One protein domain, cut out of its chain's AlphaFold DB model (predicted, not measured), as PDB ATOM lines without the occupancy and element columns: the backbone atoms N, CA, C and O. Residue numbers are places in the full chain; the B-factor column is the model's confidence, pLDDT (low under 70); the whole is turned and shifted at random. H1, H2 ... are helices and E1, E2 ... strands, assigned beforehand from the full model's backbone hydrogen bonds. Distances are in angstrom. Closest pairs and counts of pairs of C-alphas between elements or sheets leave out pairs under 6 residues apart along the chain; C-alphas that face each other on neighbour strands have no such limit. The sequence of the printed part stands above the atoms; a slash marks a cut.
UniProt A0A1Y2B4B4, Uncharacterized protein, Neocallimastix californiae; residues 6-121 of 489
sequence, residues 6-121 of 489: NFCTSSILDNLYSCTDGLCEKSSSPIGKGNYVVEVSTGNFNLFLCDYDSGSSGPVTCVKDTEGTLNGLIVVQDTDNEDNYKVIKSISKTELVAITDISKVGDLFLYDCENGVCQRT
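What this domain is: This is residues 6 to 121 of the 489 residues of an uncharacterized protein of Neocallimastix californiae (UniProt A0A1Y2B4B4). A small closed barrel of six strands, E4, E5, E10, E9, E7 and E8 round the ring, forms the body, with E6 paired onto E5 outside that ring. A small sheet, E1, E2 and E3 in that order, reaches away from the barrel as an arm and makes much of the length, while residues 97 to 104, of which 97 belongs to the short helix H1, stick out elsewhere. The printed part has 116 residues with ten named strands and one named helix, in the order E1 to E8, H1, E9, E10; its class is mostly strand, and the neighbour strands are antiparallel. It is compact, with a radius of gyration of the C-alphas of 15.3 A, yet elongated, spanning 51 by 28 by 27 A.

Where its parts are: In the barrel, E4 is residues 34 to 41, 21.2 A long from C-alpha 34 at (191.417, 176.671, 143.180), and E5 is residues 44 to 52, 25.8 A. E6 is residues 60 to 64, E7 residues 72 to 78, 18.6 A, and E8 residues 87 to 90. E9 is residues 108 to 114, 19.6 A, and E10 residues 117 to 120, ending with C-alpha 120 at (186.969, 165.482, 128.213). The arm has E1, residues 6 to 8 from C-alpha 6 at (213.405, 166.691, 151.156), E2, residues 16 to 20, and E3, residues 23 to 26. H1 is residues 93 to 97.

How they stand to each other: E4 and E5 form a hairpin at 146 degrees, with N 36 and O 48 2.9 A apart, within hydrogen-bond range. E5 has staggered pairing: on the side other than E4 are E10, with N 118 and O 45 at 2.8 A, and E6, with N 49 and O 63 at 2.8 A. E4, E5 and E6 are a meander, each strand the antiparallel neighbour of the one before. E10 and E9 form a hairpin, with N 112 and O 119 at 2.8 A. E9 and E7 have N 74 and O 111 at 2.8 A. E7 and E8 form a hairpin, with N 77 and O 89 at 2.8 A. E8 and E4 close the ring, with N 37 and O 88 at 2.8 A. E1, E2 and E3 are a second meander, with N 17 and O 7 at 3.1 A and N 18 and O 25 at 2.9 A; E3 and E4 are apart. H1 is not on the barrel, and its O i to N i+4 pair is within hydrogen-bond range.

The domain as a whole: The C-alphas farthest apart, of Asp 21 and Asp 101, are 52.2 A apart. The printed part has no cut and no long link. Mean pLDDT of the printed part is 74.1; 33 residues are under 70, among them residues 6 to 19 and 79 to 87.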
ATOM      1  N   ASN A   6     214.561 166.365 151.986       46.22
ATOM      2  CA  ASN A   6     213.405 166.691 151.156       46.22
ATOM      3  C   ASN A   6     212.480 165.474 151.061       46.22
ATOM      4  O   ASN A   6     212.918 164.404 150.633       46.22
ATOM      5  N   PHE A   7     211.205 165.640 151.407       46.09
ATOM      6  CA  PHE A   7     210.192 164.589 151.280       46.09
ATOM      7  C   PHE A   7     209.100 165.026 150.303       46.09
ATOM      8  O   PHE A   7     208.600 166.145 150.408       46.09
ATOM      9  N   CYS A   8     208.732 164.139 149.377       43.78
ATOM     10  CA  CYS A   8     207.572 164.308 148.503       43.78
ATOM     11  C   CYS A   8     206.420 163.490 149.092       43.78
ATOM     12  O   CYS A   8     206.559 162.281 149.304       43.78
ATOM     13  N   THR A   9     205.290 164.127 149.388       41.31
ATOM     14  CA  THR A   9     204.046 163.390 149.627       41.31
ATOM     15  C   THR A   9     203.555 162.885 148.282       41.31
ATOM     16  O   THR A   9     203.538 163.654 147.334       41.31
ATOM     17  N   SER A  10     203.131 161.627 148.189       37.88
ATOM     18  CA  SER A  10     202.666 160.949 146.967       37.88
ATOM     19  C   SER A  10     201.368 161.517 146.344       37.88
ATOM     20  O   SER A  10     200.568 160.777 145.774       37.88
ATOM     21  N   SER A  11     201.122 162.819 146.479       46.28
ATOM     22  CA  SER A  11     200.128 163.606 145.759       46.28
ATOM     23  C   SER A  11     200.778 164.199 144.511       46.28
ATOM     24  O   SER A  11     201.837 164.796 144.618       46.28
ATOM     25  N   ILE A  12     200.109 164.114 143.359       51.12
ATOM     26  CA  ILE A  12     200.571 164.561 142.020       51.12
ATOM     27  C   ILE A  12     201.018 166.043 141.954       51.12
ATOM     28  O   ILE A  12     201.613 166.487 140.979       51.12
ATOM     29  N   LEU A  13     200.766 166.810 143.011       56.84
ATOM     30  CA  LEU A  13     201.295 168.147 143.235       56.84
ATOM     31  C   LEU A  13     202.255 168.045 144.420       56.84
ATOM     32  O   LEU A  13     201.835 168.176 145.572       56.84
ATOM     33  N   ASP A  14     203.505 167.682 144.133       54.44
ATOM     34  CA  ASP A  14     204.533 167.406 145.135       54.44
ATOM     35  C   ASP A  14     204.677 168.599 146.087       54.44
ATOM     36  O   ASP A  14     205.218 169.652 145.748       54.44
ATOM     37  N   ASN A  15     204.185 168.432 147.310       56.62
ATOM     38  CA  ASN A  15     204.487 169.355 148.384       56.62
ATOM     39  C   ASN A  15     205.863 168.967 148.918       56.62
ATOM     40  O   ASN A  15     206.004 167.930 149.570       56.62
ATOM     41  N   LEU A  16     206.883 169.766 148.605       61.78
ATOM     42  CA  LEU A  16     208.236 169.531 149.089       61.78
ATOM     43  C   LEU A  16     208.303 169.966 150.553       61.78
ATOM     44  O   LEU A  16     208.114 171.137 150.868       61.78
ATOM     45  N   TYR A  17     208.590 169.045 151.463       66.25
ATOM     46  CA  TYR A  17     208.889 169.409 152.848       66.25
ATOM     47  C   TYR A  17     210.396 169.550 153.008       66.25
ATOM     48  O   TYR A  17     211.120 168.594 152.741       66.25
ATOM     49  N   SER A  18     210.854 170.722 153.447       66.00
ATOM     50  CA  SER A  18     212.248 170.986 153.801       66.00
ATOM     51  C   SER A  18     212.372 171.024 155.319       66.00
ATOM     52  O   SER A  18     211.805 171.902 155.973       66.00
ATOM     53  N   CYS A  19     213.114 170.075 155.886       69.94
ATOM     54  CA  CYS A  19     213.334 170.001 157.328       69.94
ATOM     55  C   CYS A  19     214.727 170.521 157.707       69.94
ATOM     56  O   CYS A  19     215.733 170.037 157.195       69.94
ATOM     57  N   THR A  20     214.792 171.485 158.629       75.94
ATOM     58  CA  THR A  20     216.035 172.015 159.218       75.94
ATOM     59  C   THR A  20     215.926 171.927 160.738       75.94
ATOM     60  O   THR A  20     214.963 172.418 161.318       75.94
ATOM     61  N   ASP A  21     216.888 171.269 161.394       75.38
ATOM     62  CA  ASP A  21     216.949 171.119 162.861       75.38
ATOM     63  C   ASP A  21     215.654 170.570 163.509       75.38
ATOM     64  O   ASP A  21     215.304 170.905 164.640       75.38
ATOM     65  N   GLY A  22     214.936 169.695 162.793       67.69
ATOM     66  CA  GLY A  22     213.689 169.071 163.259       67.69
ATOM     67  C   GLY A  22     212.419 169.897 163.022       67.69
ATOM     68  O   GLY A  22     211.330 169.422 163.336       67.69
ATOM     69  N   LEU A  23     212.535 171.094 162.438       70.56
ATOM     70  CA  LEU A  23     211.409 171.899 161.966       70.56
ATOM     71  C   LEU A  23     211.232 171.678 160.465       70.56
ATOM     72  O   LEU A  23     212.153 171.936 159.692       70.56
ATOM     73  N   CYS A  24     210.065 171.183 160.060       67.88
ATOM     74  CA  CYS A  24     209.732 170.946 158.660       67.88
ATOM     75  C   CYS A  24     208.817 172.050 158.143       67.88
ATOM     76  O   CYS A  24     207.722 172.253 158.669       67.88
ATOM     77  N   GLU A  25     209.251 172.726 157.087       68.12
ATOM     78  CA  GLU A  25     208.451 173.709 156.370       68.12
ATOM     79  C   GLU A  25     208.022 173.129 155.027       68.12
ATOM     80  O   GLU A  25     208.814 172.530 154.296       68.12
ATOM     81  N   LYS A  26     206.742 173.298 154.707       71.31
ATOM     82  CA  LYS A  26     206.180 172.927 153.414       71.31
ATOM     83  C   LYS A  26     206.511 174.026 152.407       71.31
ATOM     84  O   LYS A  26     206.202 175.192 152.650       71.31
ATOM     85  N   SER A  27     207.128 173.669 151.286       64.94
ATOM     86  CA  SER A  27     207.386 174.595 150.189       64.94
ATOM     87  C   SER A  27     206.074 175.135 149.630       64.94
ATOM     88  O   SER A  27     205.026 174.488 149.703       64.94
ATOM     89  N   SER A  28     206.128 176.313 149.012       63.69
ATOM     90  CA  SER A  28     205.017 176.806 148.204       63.69
ATOM     91  C   SER A  28     204.630 175.759 147.156       63.69
ATOM     92  O   SER A  28     205.501 175.253 146.446       63.69
ATOM     93  N   SER A  29     203.338 175.436 147.077       66.88
ATOM     94  CA  SER A  29     202.795 174.594 146.009       66.88
ATOM     95  C   SER A  29     203.017 175.290 144.659       66.88
ATOM     96  O   SER A  29     202.928 176.522 144.608       66.88
ATOM     97  N   PRO A  30     203.284 174.553 143.565       65.75
ATOM     98  CA  PRO A  30     203.413 175.146 142.232       65.75
ATOM     99  C   PRO A  30     202.112 175.798 141.737       65.75
ATOM    100  O   PRO A  30     202.129 176.519 140.742       65.75
ATOM    101  N   ILE A  31     200.987 175.556 142.419       74.19
ATOM    102  CA  ILE A  31     199.683 176.119 142.084       74.19
ATOM    103  C   ILE A  31     199.032 176.810 143.286       74.19
ATOM    104  O   ILE A  31     199.265 176.465 144.444       74.19
ATOM    105  N   GLY A  32     198.205 177.817 142.999       79.00
ATOM    106  CA  GLY A  32     197.434 178.539 144.012       79.00
ATOM    107  C   GLY A  32     196.141 177.820 144.406       79.00
ATOM    108  O   GLY A  32     195.779 176.794 143.831       79.00
ATOM    109  N   LYS A  33     195.395 178.405 145.349       84.88
ATOM    110  CA  LYS A  33     194.029 177.973 145.689       84.88
ATOM    111  C   LYS A  33     193.137 177.917 144.438       84.88
ATOM    112  O   LYS A  33     193.153 178.846 143.630       84.88
ATOM    113  N   GLY A  34     192.336 176.862 144.304       85.50
ATOM    114  CA  GLY A  34     191.417 176.671 143.180       85.50
ATOM    115  C   GLY A  34     191.036 175.210 142.951       85.50
ATOM    116  O   GLY A  34     191.451 174.329 143.696       85.50
ATOM    117  N   ASN A  35     190.265 174.957 141.895       87.06
ATOM    118  CA  ASN A  35     189.931 173.602 141.458       87.06
ATOM    119  C   ASN A  35     190.706 173.290 140.181       87.06
ATOM    120  O   ASN A  35     190.764 174.128 139.279       87.06
ATOM    121  N   TYR A  36     191.285 172.098 140.097       85.94
ATOM    122  CA  TYR A  36     192.178 171.727 139.004       85.94
ATOM    123  C   TYR A  36     191.862 170.331 138.494       85.94
ATOM    124  O   TYR A  36     191.736 169.389 139.271       85.94
ATOM    125  N   VAL A  37     191.776 170.197 137.177       87.12
ATOM    126  CA  VAL A  37     191.735 168.912 136.489       87.12
ATOM    127  C   VAL A  37     193.165 168.564 136.097       87.12
ATOM    128  O   VAL A  37     193.817 169.311 135.372       87.12
ATOM    129  N   VAL A  38     193.670 167.451 136.617       83.31
ATOM    130  CA  VAL A  38     195.071 167.045 136.468       83.31
ATOM    131  C   VAL A  38     195.142 165.699 135.771       83.31
ATOM    132  O   VAL A  38     194.473 164.747 136.181       83.31
ATOM    133  N   GLU A  39     195.964 165.610 134.730       82.31
ATOM    134  CA  GLU A  39     196.272 164.339 134.076       82.31
ATOM    135  C   GLU A  39     197.166 163.485 134.986       82.31
ATOM    136  O   GLU A  39     198.311 163.836 135.261       82.31
ATOM    137  N   VAL A  40     196.637 162.366 135.482       76.50
ATOM    138  CA  VAL A  40     197.359 161.473 136.412       76.50
ATOM    139  C   VAL A  40     198.045 160.307 135.701       76.50
ATOM    140  O   VAL A  40     198.939 159.667 136.242       76.50
ATOM    141  N   SER A  41     197.592 160.002 134.489       76.25
ATOM    142  CA  SER A  41     198.216 159.103 133.517       76.25
ATOM    143  C   SER A  41     197.647 159.450 132.144       76.25
ATOM    144  O   SER A  41     196.594 160.078 132.079       76.25
ATOM    145  N   THR A  42     198.319 159.056 131.062       78.62
ATOM    146  CA  THR A  42     197.925 159.427 129.695       78.62
ATOM    147  C   THR A  42     196.434 159.182 129.436       78.62
ATOM    148  O   THR A  42     195.982 158.038 129.440       78.62
ATOM    149  N   GLY A  43     195.677 160.260 129.215       74.25
ATOM    150  CA  GLY A  43     194.235 160.237 128.949       74.25
ATOM    151  C   GLY A  43     193.321 160.118 130.177       74.25
ATOM    152  O   GLY A  43     192.105 160.156 130.014       74.25
ATOM    153  N   ASN A  44     193.866 160.011 131.392       81.12
ATOM    154  CA  ASN A  44     193.104 159.917 132.637       81.12
ATOM    155  C   ASN A  44     193.259 161.193 133.458       81.12
ATOM    156  O   ASN A  44     194.341 161.492 133.972       81.12
ATOM    157  N   PHE A  45     192.152 161.903 133.647       86.75
ATOM    158  CA  PHE A  45     192.128 163.166 134.365       86.75
ATOM    159  C   PHE A  45     191.365 163.020 135.678       86.75
ATOM    160  O   PHE A  45     190.336 162.350 135.735       86.75
ATOM    161  N   ASN A  46     191.859 163.653 136.737       88.12
ATOM    162  CA  ASN A  46     191.180 163.706 138.028       88.12
ATOM    163  C   ASN A  46     190.983 165.154 138.479       88.12
ATOM    164  O   ASN A  46     191.852 165.994 138.255       88.12
ATOM    165  N   LEU A  47     189.871 165.421 139.162       86.19
ATOM    166  CA  LEU A  47     189.586 166.706 139.791       86.19
ATOM    167  C   LEU A  47     190.193 166.776 141.193       86.19
ATOM    168  O   LEU A  47     189.964 165.896 142.027       86.19
ATOM    169  N   PHE A  48     190.917 167.857 141.457       86.19
ATOM    170  CA  PHE A  48     191.496 168.195 142.748       86.19
ATOM    171  C   PHE A  48     190.967 169.541 143.244       86.19
ATOM    172  O   PHE A  48     190.913 170.518 142.495       86.19
ATOM    173  N   LEU A  49     190.625 169.582 144.528       86.00
ATOM    174  CA  LEU A  49     190.245 170.777 145.269       86.00
ATOM    175  C   LEU A  49     191.469 171.246 146.054       86.00
ATOM    176  O   LEU A  49     191.976 170.511 146.903       86.00
ATOM    177  N   CYS A  50     191.964 172.440 145.749       84.00
ATOM    178  CA  CYS A  50     193.170 172.999 146.343       84.00
ATOM    179  C   CYS A  50     192.833 174.195 147.230       84.00
ATOM    180  O   CYS A  50     192.329 175.204 146.732       84.00
ATOM    181  N   ASP A  51     193.161 174.117 148.519       85.12
ATOM    182  CA  ASP A  51     192.956 175.207 149.478       85.12
ATOM    183  C   ASP A  51     194.218 175.490 150.306       85.12
ATOM    184  O   ASP A  51     195.143 174.677 150.363       85.12
ATOM    185  N   TYR A  52     194.271 176.670 150.922       83.06
ATOM    186  CA  TYR A  52     195.335 177.059 151.837       83.06
ATOM    187  C   TYR A  52     195.269 176.242 153.127       83.06
ATOM    188  O   TYR A  52     194.227 176.178 153.778       83.06
ATOM    189  N   ASP A  53     196.419 175.736 153.568       77.00
ATOM    190  CA  ASP A  53     196.536 174.993 154.827       77.00
ATOM    191  C   ASP A  53     196.172 175.860 156.048       77.00
ATOM    192  O   ASP A  53     195.671 175.360 157.053       77.00
ATOM    193  N   SER A  54     196.399 177.176 155.959       71.12
ATOM    194  CA  SER A  54     196.169 178.155 157.033       71.12
ATOM    195  C   SER A  54     195.102 179.210 156.704       71.12
ATOM    196  O   SER A  54     195.202 180.372 157.100       71.12
ATOM    197  N   GLY A  55     194.038 178.813 156.002       69.81
ATOM    198  CA  GLY A  55     192.831 179.624 155.817       69.81
ATOM    199  C   GLY A  55     192.917 180.630 154.667       69.81
ATOM    200  O   GLY A  55     192.317 180.409 153.619       69.81
ATOM    201  N   SER A  56     193.612 181.758 154.846       70.75
ATOM    202  CA  SER A  56     193.596 182.869 153.866       70.75
ATOM    203  C   SER A  56     194.903 183.085 153.100       70.75
ATOM    204  O   SER A  56     194.913 183.790 152.094       70.75
ATOM    205  N   SER A  57     196.002 182.495 153.563       71.75
ATOM    206  CA  SER A  57     197.310 182.529 152.902       71.75
ATOM    207  C   SER A  57     198.168 181.379 153.420       71.75
ATOM    208  O   SER A  57     197.900 180.860 154.506       71.75
ATOM    209  N   GLY A  58     199.188 180.985 152.659       70.19
ATOM    210  CA  GLY A  58     200.126 179.933 153.050       70.19
ATOM    211  C   GLY A  58     200.296 178.866 151.971       70.19
ATOM    212  O   GLY A  58     199.895 179.077 150.824       70.19
ATOM    213  N   PRO A  59     200.917 177.728 152.312       73.81
ATOM    214  CA  PRO A  59     201.025 176.606 151.396       73.81
ATOM    215  C   PRO A  59     199.640 176.036 151.062       73.81
ATOM    216  O   PRO A  59     198.701 176.124 151.853       73.81
ATOM    217  N   VAL A  60     199.522 175.472 149.861       78.38
ATOM    218  CA  VAL A  60     198.270 174.925 149.324       78.38
ATOM    219  C   VAL A  60     198.329 173.403 149.371       78.38
ATOM    220  O   VAL A  60     199.338 172.812 148.982       78.38
ATOM    221  N   THR A  61     197.276 172.755 149.862       79.00
ATOM    222  CA  THR A  61     197.083 171.302 149.749       79.00
ATOM    223  C   THR A  61     195.947 171.022 148.787       79.00
ATOM    224  O   THR A  61     194.901 171.661 148.849       79.00
ATOM    225  N   CYS A  62     196.157 170.035 147.921       78.75
ATOM    226  CA  CYS A  62     195.181 169.590 146.945       78.75
ATOM    227  C   CYS A  62     194.705 168.182 147.277       78.75
ATOM    228  O   CYS A  62     195.518 167.270 147.435       78.75
ATOM    229  N   VAL A  63     193.391 168.004 147.350       83.06
ATOM    230  CA  VAL A  63     192.748 166.719 147.641       83.06
ATOM    231  C   VAL A  63     191.870 166.338 146.458       83.06
ATOM    232  O   VAL A  63     191.165 167.185 145.913       83.06
ATOM    233  N   LYS A  64     191.929 165.074 146.025       84.69
ATOM    234  CA  LYS A  64     191.045 164.574 144.964       84.69
ATOM    235  C   LYS A  64     189.590 164.650 145.440       84.69
ATOM    236  O   LYS A  64     189.306 164.235 146.559       84.69
ATOM    237  N   ASP A  65     188.679 165.104 144.582       81.81
ATOM    238  CA  ASP A  65     187.240 165.162 144.883       81.81
ATOM    239  C   ASP A  65     186.582 163.772 144.823       81.81
ATOM    240  O   ASP A  65     185.791 163.466 143.936       81.81
ATOM    241  N   THR A  66     186.939 162.877 145.742       77.44
ATOM    242  CA  THR A  66     186.410 161.502 145.763       77.44
ATOM    243  C   THR A  66     184.932 161.421 146.134       77.44
ATOM    244  O   THR A  66     184.295 160.414 145.843       77.44
ATOM    245  N   GLU A  67     184.397 162.455 146.783       74.44
ATOM    246  CA  GLU A  67     183.000 162.518 147.230       74.44
ATOM    247  C   GLU A  67     182.057 163.091 146.157       74.44
ATOM    248  O   GLU A  67     180.840 163.069 146.334       74.44
ATOM    249  N   GLY A  68     182.600 163.574 145.031       73.94
ATOM    250  CA  GLY A  68     181.808 164.096 143.918       73.94
ATOM    251  C   GLY A  68     181.137 165.436 144.215       73.94
ATOM    252  O   GLY A  68     180.050 165.730 143.709       73.94
ATOM    253  N   THR A  69     181.783 166.257 145.042       75.31
ATOM    254  CA  THR A  69     181.313 167.591 145.436       75.31
ATOM    255  C   THR A  69     181.089 168.492 144.221       75.31
ATOM    256  O   THR A  69     180.178 169.320 144.220       75.31
ATOM    257  N   LEU A  70     181.895 168.310 143.171       71.69
ATOM    258  CA  LEU A  70     181.844 169.045 141.909       71.69
ATOM    259  C   LEU A  70     181.525 168.136 140.709       71.69
ATOM    260  O   LEU A  70     182.077 168.315 139.626       71.69
ATOM    261  N   ASN A  71     180.620 167.167 140.880       75.50
ATOM    262  CA  ASN A  71     180.163 166.336 139.761       75.50
ATOM    263  C   ASN A  71     179.468 167.156 138.656       75.50
ATOM    264  O   ASN A  71     178.677 168.065 138.937       75.50
ATOM    265  N   GLY A  72     179.699 166.755 137.406       72.94
ATOM    266  CA  GLY A  72     179.112 167.316 136.192       72.94
ATOM    267  C   GLY A  72     180.115 168.058 135.308       72.94
ATOM    268  O   GLY A  72     181.322 167.817 135.345       72.94
ATOM    269  N   LEU A  73     179.591 168.975 134.490       78.19
ATOM    270  CA  LEU A  73     180.368 169.694 133.484       78.19
ATOM    271  C   LEU A  73     181.217 170.817 134.094       78.19
ATOM    272  O   LEU A  73     180.689 171.783 134.647       78.19
ATOM    273  N   ILE A  74     182.531 170.728 133.902       81.25
ATOM    274  CA  ILE A  74     183.523 171.701 134.347       81.25
ATOM    275  C   ILE A  74     184.249 172.286 133.136       81.25
ATOM    276  O   ILE A  74     184.806 171.575 132.300       81.25
ATOM    277  N   VAL A  75     184.271 173.614 133.065       85.56
ATOM    278  CA  VAL A  75     185.061 174.379 132.108       85.56
ATOM    279  C   VAL A  75     186.418 174.612 132.725       85.56
ATOM    280  O   VAL A  75     186.532 175.059 133.868       85.56
ATOM    281  N   VAL A  76     187.450 174.304 131.962       86.69
ATOM    282  CA  VAL A  76     188.826 174.384 132.418       86.69
ATOM    283  C   VAL A  76     189.663 175.115 131.380       86.69
ATOM    284  O   VAL A  76     189.389 175.042 130.184       86.69
ATOM    285  N   GLN A  77     190.675 175.833 131.840       86.62
ATOM    286  CA  GLN A  77     191.667 176.493 131.011       86.62
ATOM    287  C   GLN A  77     192.990 175.768 131.156       86.62
ATOM    288  O   GLN A  77     193.477 175.584 132.274       86.62
ATOM    289  N   ASP A  78     193.568 175.384 130.023       77.38
ATOM    290  CA  ASP A  78     194.949 174.929 129.988       77.38
ATOM    291  C   ASP A  78     195.844 176.062 130.471       77.38
ATOM    292  O   ASP A  78     195.919 177.134 129.863       77.38
ATOM    293  N   THR A  79     196.471 175.845 131.617       67.38
ATOM    294  CA  THR A  79     197.544 176.703 132.082       67.38
ATOM    295  C   THR A  79     198.809 175.988 131.666       67.38
ATOM    296  O   THR A  79     199.194 175.047 132.352       67.38
ATOM    297  N   ASP A  80     199.383 176.366 130.518       56.53
ATOM    298  CA  ASP A  80     200.672 175.858 130.033       56.53
ATOM    299  C   ASP A  80     201.686 175.927 131.181       56.53
ATOM    300  O   ASP A  80     202.236 176.990 131.473       56.53
ATOM    301  N   ASN A  81     201.879 174.816 131.885       55.06
ATOM    302  CA  ASN A  81     202.850 174.720 132.956       55.06
ATOM    303  C   ASN A  81     203.902 173.720 132.500       55.06
ATOM    304  O   ASN A  81     203.615 172.541 132.269       55.06
ATOM    305  N   GLU A  82     205.100 174.249 132.288       48.59
ATOM    306  CA  GLU A  82     206.263 173.516 131.825       48.59
ATOM    307  C   GLU A  82     206.606 172.395 132.823       48.59
ATOM    308  O   GLU A  82     206.793 172.610 134.019       48.59
ATOM    309  N   ASP A  83     206.602 171.170 132.293       47.00
ATOM    310  CA  ASP A  83     207.654 170.157 132.431       47.00
ATOM    311  C   ASP A  83     207.227 168.761 132.881       47.00
ATOM    312  O   ASP A  83     207.924 167.830 132.493       47.00
ATOM    313  N   ASN A  84     206.112 168.522 133.587       48.19
ATOM    314  CA  ASN A  84     205.776 167.128 133.969       48.19
ATOM    315  C   ASN A  84     204.288 166.756 134.098       48.19
ATOM    316  O   ASN A  84     203.976 165.569 134.026       48.19
ATOM    317  N   TYR A  85     203.365 167.711 134.256       55.97
ATOM    318  CA  TYR A  85     201.936 167.406 134.419       55.97
ATOM    319  C   TYR A  85     201.067 168.465 133.753       55.97
ATOM    320  O   TYR A  85     201.266 169.661 133.957       55.97
ATOM    321  N   LYS A  86     200.059 168.018 133.000       65.56
ATOM    322  CA  LYS A  86     199.042 168.904 132.445       65.56
ATOM    323  C   LYS A  86     198.065 169.291 133.556       65.56
ATOM    324  O   LYS A  86     197.166 168.522 133.903       65.56
ATOM    325  N   VAL A  87     198.294 170.456 134.158       63.81
ATOM    326  CA  VAL A  87     197.413 171.037 135.175       63.81
ATOM    327  C   VAL A  87     196.466 172.010 134.489       63.81
ATOM    328  O   VAL A  87     196.900 172.997 133.905       63.81
ATOM    329  N   ILE A  88     195.167 171.726 134.561       80.50
ATOM    330  CA  ILE A  88     194.133 172.478 133.858       80.50
ATOM    331  C   ILE A  88     193.230 173.126 134.908       80.50
ATOM    332  O   ILE A  88     192.524 172.443 135.654       80.50
ATOM    333  N   LYS A  89     193.286 174.452 135.027       84.81
ATOM    334  CA  LYS A  89     192.559 175.187 136.068       84.81
ATOM    335  C   LYS A  89     191.078 175.265 135.712       84.81
ATOM    336  O   LYS A  89     190.734 175.675 134.609       84.81
ATOM    337  N   SER A  90     190.189 174.940 136.647       85.31
ATOM    338  CA  SER A  90     188.761 175.217 136.494       85.31
ATOM    339  C   SER A  90     188.503 176.721 136.447       85.31
ATOM    340  O   SER A  90     189.013 177.482 137.271       85.31
ATOM    341  N   ILE A  91     187.699 177.133 135.473       84.06
ATOM    342  CA  ILE A  91     187.251 178.507 135.297       84.06
ATOM    343  C   ILE A  91     185.933 178.682 136.064       84.06
ATOM    344  O   ILE A  91     184.957 177.970 135.824       84.06
ATOM    345  N   SER A  92     185.886 179.669 136.956       80.88
ATOM    346  CA  SER A  92     184.664 180.065 137.666       80.88
ATOM    347  C   SER A  92     183.692 180.863 136.785       80.88
ATOM    348  O   SER A  92     184.065 181.400 135.740       80.88
ATOM    349  N   LYS A  93     182.444 181.044 137.248       76.19
ATOM    350  CA  LYS A  93     181.463 181.923 136.581       76.19
ATOM    351  C   LYS A  93     182.001 183.310 136.312       76.19
ATOM    352  O   LYS A  93     181.841 183.856 135.228       76.19
ATOM    353  N   THR A  94     182.587 183.896 137.348       78.94
ATOM    354  CA  THR A  94     183.066 185.271 137.327       78.94
ATOM    355  C   THR A  94     184.172 185.417 136.293       78.94
ATOM    356  O   THR A  94     184.192 186.396 135.551       78.94
ATOM    357  N   GLU A  95     185.040 184.407 136.188       84.12
ATOM    358  CA  GLU A  95     186.050 184.338 135.137       84.12
ATOM    359  C   GLU A  95     185.403 184.186 133.749       84.12
ATOM    360  O   GLU A  95     185.787 184.937 132.861       84.12
ATOM    361  N   LEU A  96     184.374 183.338 133.564       81.00
ATOM    362  CA  LEU A  96     183.622 183.226 132.294       81.00
ATOM    363  C   LEU A  96     182.958 184.541 131.871       81.00
ATOM    364  O   LEU A  96     182.990 184.897 130.692       81.00
ATOM    365  N   VAL A  97     182.353 185.268 132.812       82.06
ATOM    366  CA  VAL A  97     181.689 186.556 132.551       82.06
ATOM    367  C   VAL A  97     182.696 187.618 132.110       82.06
ATOM    368  O   VAL A  97     182.380 188.464 131.276       82.06
ATOM    369  N   ALA A  98     183.927 187.551 132.619       86.44
ATOM    370  CA  ALA A  98     184.999 188.464 132.240       86.44
ATOM    371  C   ALA A  98     185.586 188.184 130.840       86.44
ATOM    372  O   ALA A  98     186.329 189.014 130.308       86.44
ATOM    373  N   ILE A  99     185.260 187.045 130.215       85.50
ATOM    374  CA  ILE A  99     185.757 186.689 128.880       85.50
ATOM    375  C   ILE A  99     185.054 187.526 127.813       85.50
ATOM    376  O   ILE A  99     183.910 187.274 127.453       85.50
ATOM    377  N   THR A 100     185.758 188.488 127.228       84.00
ATOM    378  CA  THR A 100     185.222 189.289 126.112       84.00
ATOM    379  C   THR A 100     185.427 188.630 124.749       84.00
ATOM    380  O   THR A 100     184.665 188.879 123.820       84.00
ATOM    381  N   ASP A 101     186.437 187.771 124.629       82.81
ATOM    382  CA  ASP A 101     186.794 187.078 123.396       82.81
ATOM    383  C   ASP A 101     187.397 185.716 123.740       82.81
ATOM    384  O   ASP A 101     188.519 185.629 124.245       82.81
ATOM    385  N   ILE A 102     186.649 184.646 123.468       82.00
ATOM    386  CA  ILE A 102     187.081 183.295 123.826       82.00
ATOM    387  C   ILE A 102     188.307 182.830 123.036       82.00
ATOM    388  O   ILE A 102     189.035 181.965 123.502       82.00
ATOM    389  N   SER A 103     188.581 183.426 121.870       75.06
ATOM    390  CA  SER A 103     189.788 183.106 121.100       75.06
ATOM    391  C   SER A 103     191.067 183.665 121.732       75.06
ATOM    392  O   SER A 103     192.163 183.229 121.380       75.06
ATOM    393  N   LYS A 104     190.925 184.629 122.654       70.19
ATOM    394  CA  LYS A 104     192.023 185.268 123.391       70.19
ATOM    395  C   LYS A 104     192.221 184.714 124.796       70.19
ATOM    396  O   LYS A 104     193.266 184.956 125.394       70.19
ATOM    397  N   VAL A 105     191.227 184.015 125.333       69.38
ATOM    398  CA  VAL A 105     191.407 183.213 126.544       69.38
ATOM    399  C   VAL A 105     192.172 181.968 126.123       69.38
ATOM    400  O   VAL A 105     191.960 181.478 125.015       69.38
ATOM    401  N   GLY A 106     193.120 181.514 126.949       67.81
ATOM    402  CA  GLY A 106     193.919 180.321 126.650       67.81
ATOM    403  C   GLY A 106     193.046 179.106 126.322       67.81
ATOM    404  O   GLY A 106     191.823 179.169 126.413       67.81
ATOM    405  N   ASP A 107     193.659 177.993 125.936       82.19
ATOM    406  CA  ASP A 107     192.927 176.833 125.428       82.19
ATOM    407  C   ASP A 107     191.896 176.313 126.452       82.19
ATOM    408  O   ASP A 107     192.220 175.635 127.428       82.19
ATOM    409  N   LEU A 108     190.629 176.688 126.244       85.75
ATOM    410  CA  LEU A 108     189.511 176.268 127.079       85.75
ATOM    411  C   LEU A 108     189.028 174.894 126.639       85.75
ATOM    412  O   LEU A 108     188.893 174.619 125.446       85.75
ATOM    413  N   PHE A 109     188.697 174.057 127.610       86.75
ATOM    414  CA  PHE A 109     188.157 172.722 127.400       86.75
ATOM    415  C   PHE A 109     186.977 172.469 128.334       86.75
ATOM    416  O   PHE A 109     186.807 173.142 129.353       86.75
ATOM    417  N   LEU A 110     186.169 171.475 127.976       85.31
ATOM    418  CA  LEU A 110     185.038 171.017 128.767       85.31
ATOM    419  C   LEU A 110     185.296 169.584 129.227       85.31
ATOM    420  O   LEU A 110     185.671 168.726 128.425       85.31
ATOM    421  N   TYR A 111     185.102 169.342 130.517       84.94
ATOM    422  CA  TYR A 111     185.225 168.031 131.137       84.94
ATOM    423  C   TYR A 111     183.921 167.665 131.831       84.94
ATOM    424  O   TYR A 111     183.283 168.527 132.420       84.94
ATOM    425  N   ASP A 112     183.543 166.397 131.768       83.06
ATOM    426  CA  ASP A 112     182.512 165.803 132.609       83.06
ATOM    427  C   ASP A 112     183.195 165.025 133.729       83.06
ATOM    428  O   ASP A 112     184.049 164.173 133.461       83.06
ATOM    429  N   CYS A 113     182.888 165.368 134.974       79.94
ATOM    430  CA  CYS A 113     183.526 164.795 136.147       79.94
ATOM    431  C   CYS A 113     182.516 164.020 136.996       79.94
ATOM    432  O   CYS A 113     181.471 164.545 137.372       79.94
ATOM    433  N   GLU A 114     182.874 162.794 137.374       81.38
ATOM    434  CA  GLU A 114     182.117 161.964 138.306       81.38
ATOM    435  C   GLU A 114     183.054 161.395 139.379       81.38
ATOM    436  O   GLU A 114     184.044 160.723 139.079       81.38
ATOM    437  N   ASN A 115     182.764 161.693 140.647       77.38
ATOM    438  CA  ASN A 115     183.544 161.278 141.819       77.38
ATOM    439  C   ASN A 115     185.044 161.586 141.650       77.38
ATOM    440  O   ASN A 115     185.938 160.771 141.924       77.38
ATOM    441  N   GLY A 116     185.307 162.778 141.107       77.62
ATOM    442  CA  GLY A 116     186.642 163.309 140.870       77.62
ATOM    443  C   GLY A 116     187.402 162.640 139.728       77.62
ATOM    444  O   GLY A 116     188.592 162.909 139.588       77.62
ATOM    445  N   VAL A 117     186.772 161.770 138.936       83.88
ATOM    446  CA  VAL A 117     187.305 161.257 137.667       83.88
ATOM    447  C   VAL A 117     186.699 162.077 136.541       83.88
ATOM    448  O   VAL A 117     185.482 162.146 136.425       83.88
ATOM    449  N   CYS A 118     187.537 162.696 135.720       84.06
ATOM    450  CA  CYS A 118     187.104 163.602 134.669       84.06
ATOM    451  C   CYS A 118     187.430 163.044 133.290       84.06
ATOM    452  O   CYS A 118     188.532 162.550 133.039       84.06
ATOM    453  N   GLN A 119     186.489 163.194 132.370       86.06
ATOM    454  CA  GLN A 119     186.677 162.899 130.960       86.06
ATOM    455  C   GLN A 119     186.400 164.146 130.149       86.06
ATOM    456  O   GLN A 119     185.464 164.893 130.419       86.06
ATOM    457  N   ARG A 120     187.232 164.393 129.143       84.88
ATOM    458  CA  ARG A 120     186.969 165.482 128.213       84.88
ATOM    459  C   ARG A 120     185.687 165.172 127.446       84.88
ATOM    460  O   ARG A 120     185.482 164.024 127.061       84.88
ATOM    461  N   THR A 121     184.852 166.178 127.215       77.25
ATOM    462  CA  THR A 121     183.535 165.989 126.598       77.25
ATOM    463  C   THR A 121     183.194 167.105 125.613       77.25
ATOM    464  O   THR A 121     183.795 168.185 125.627       77.25
TER     465      THR A 121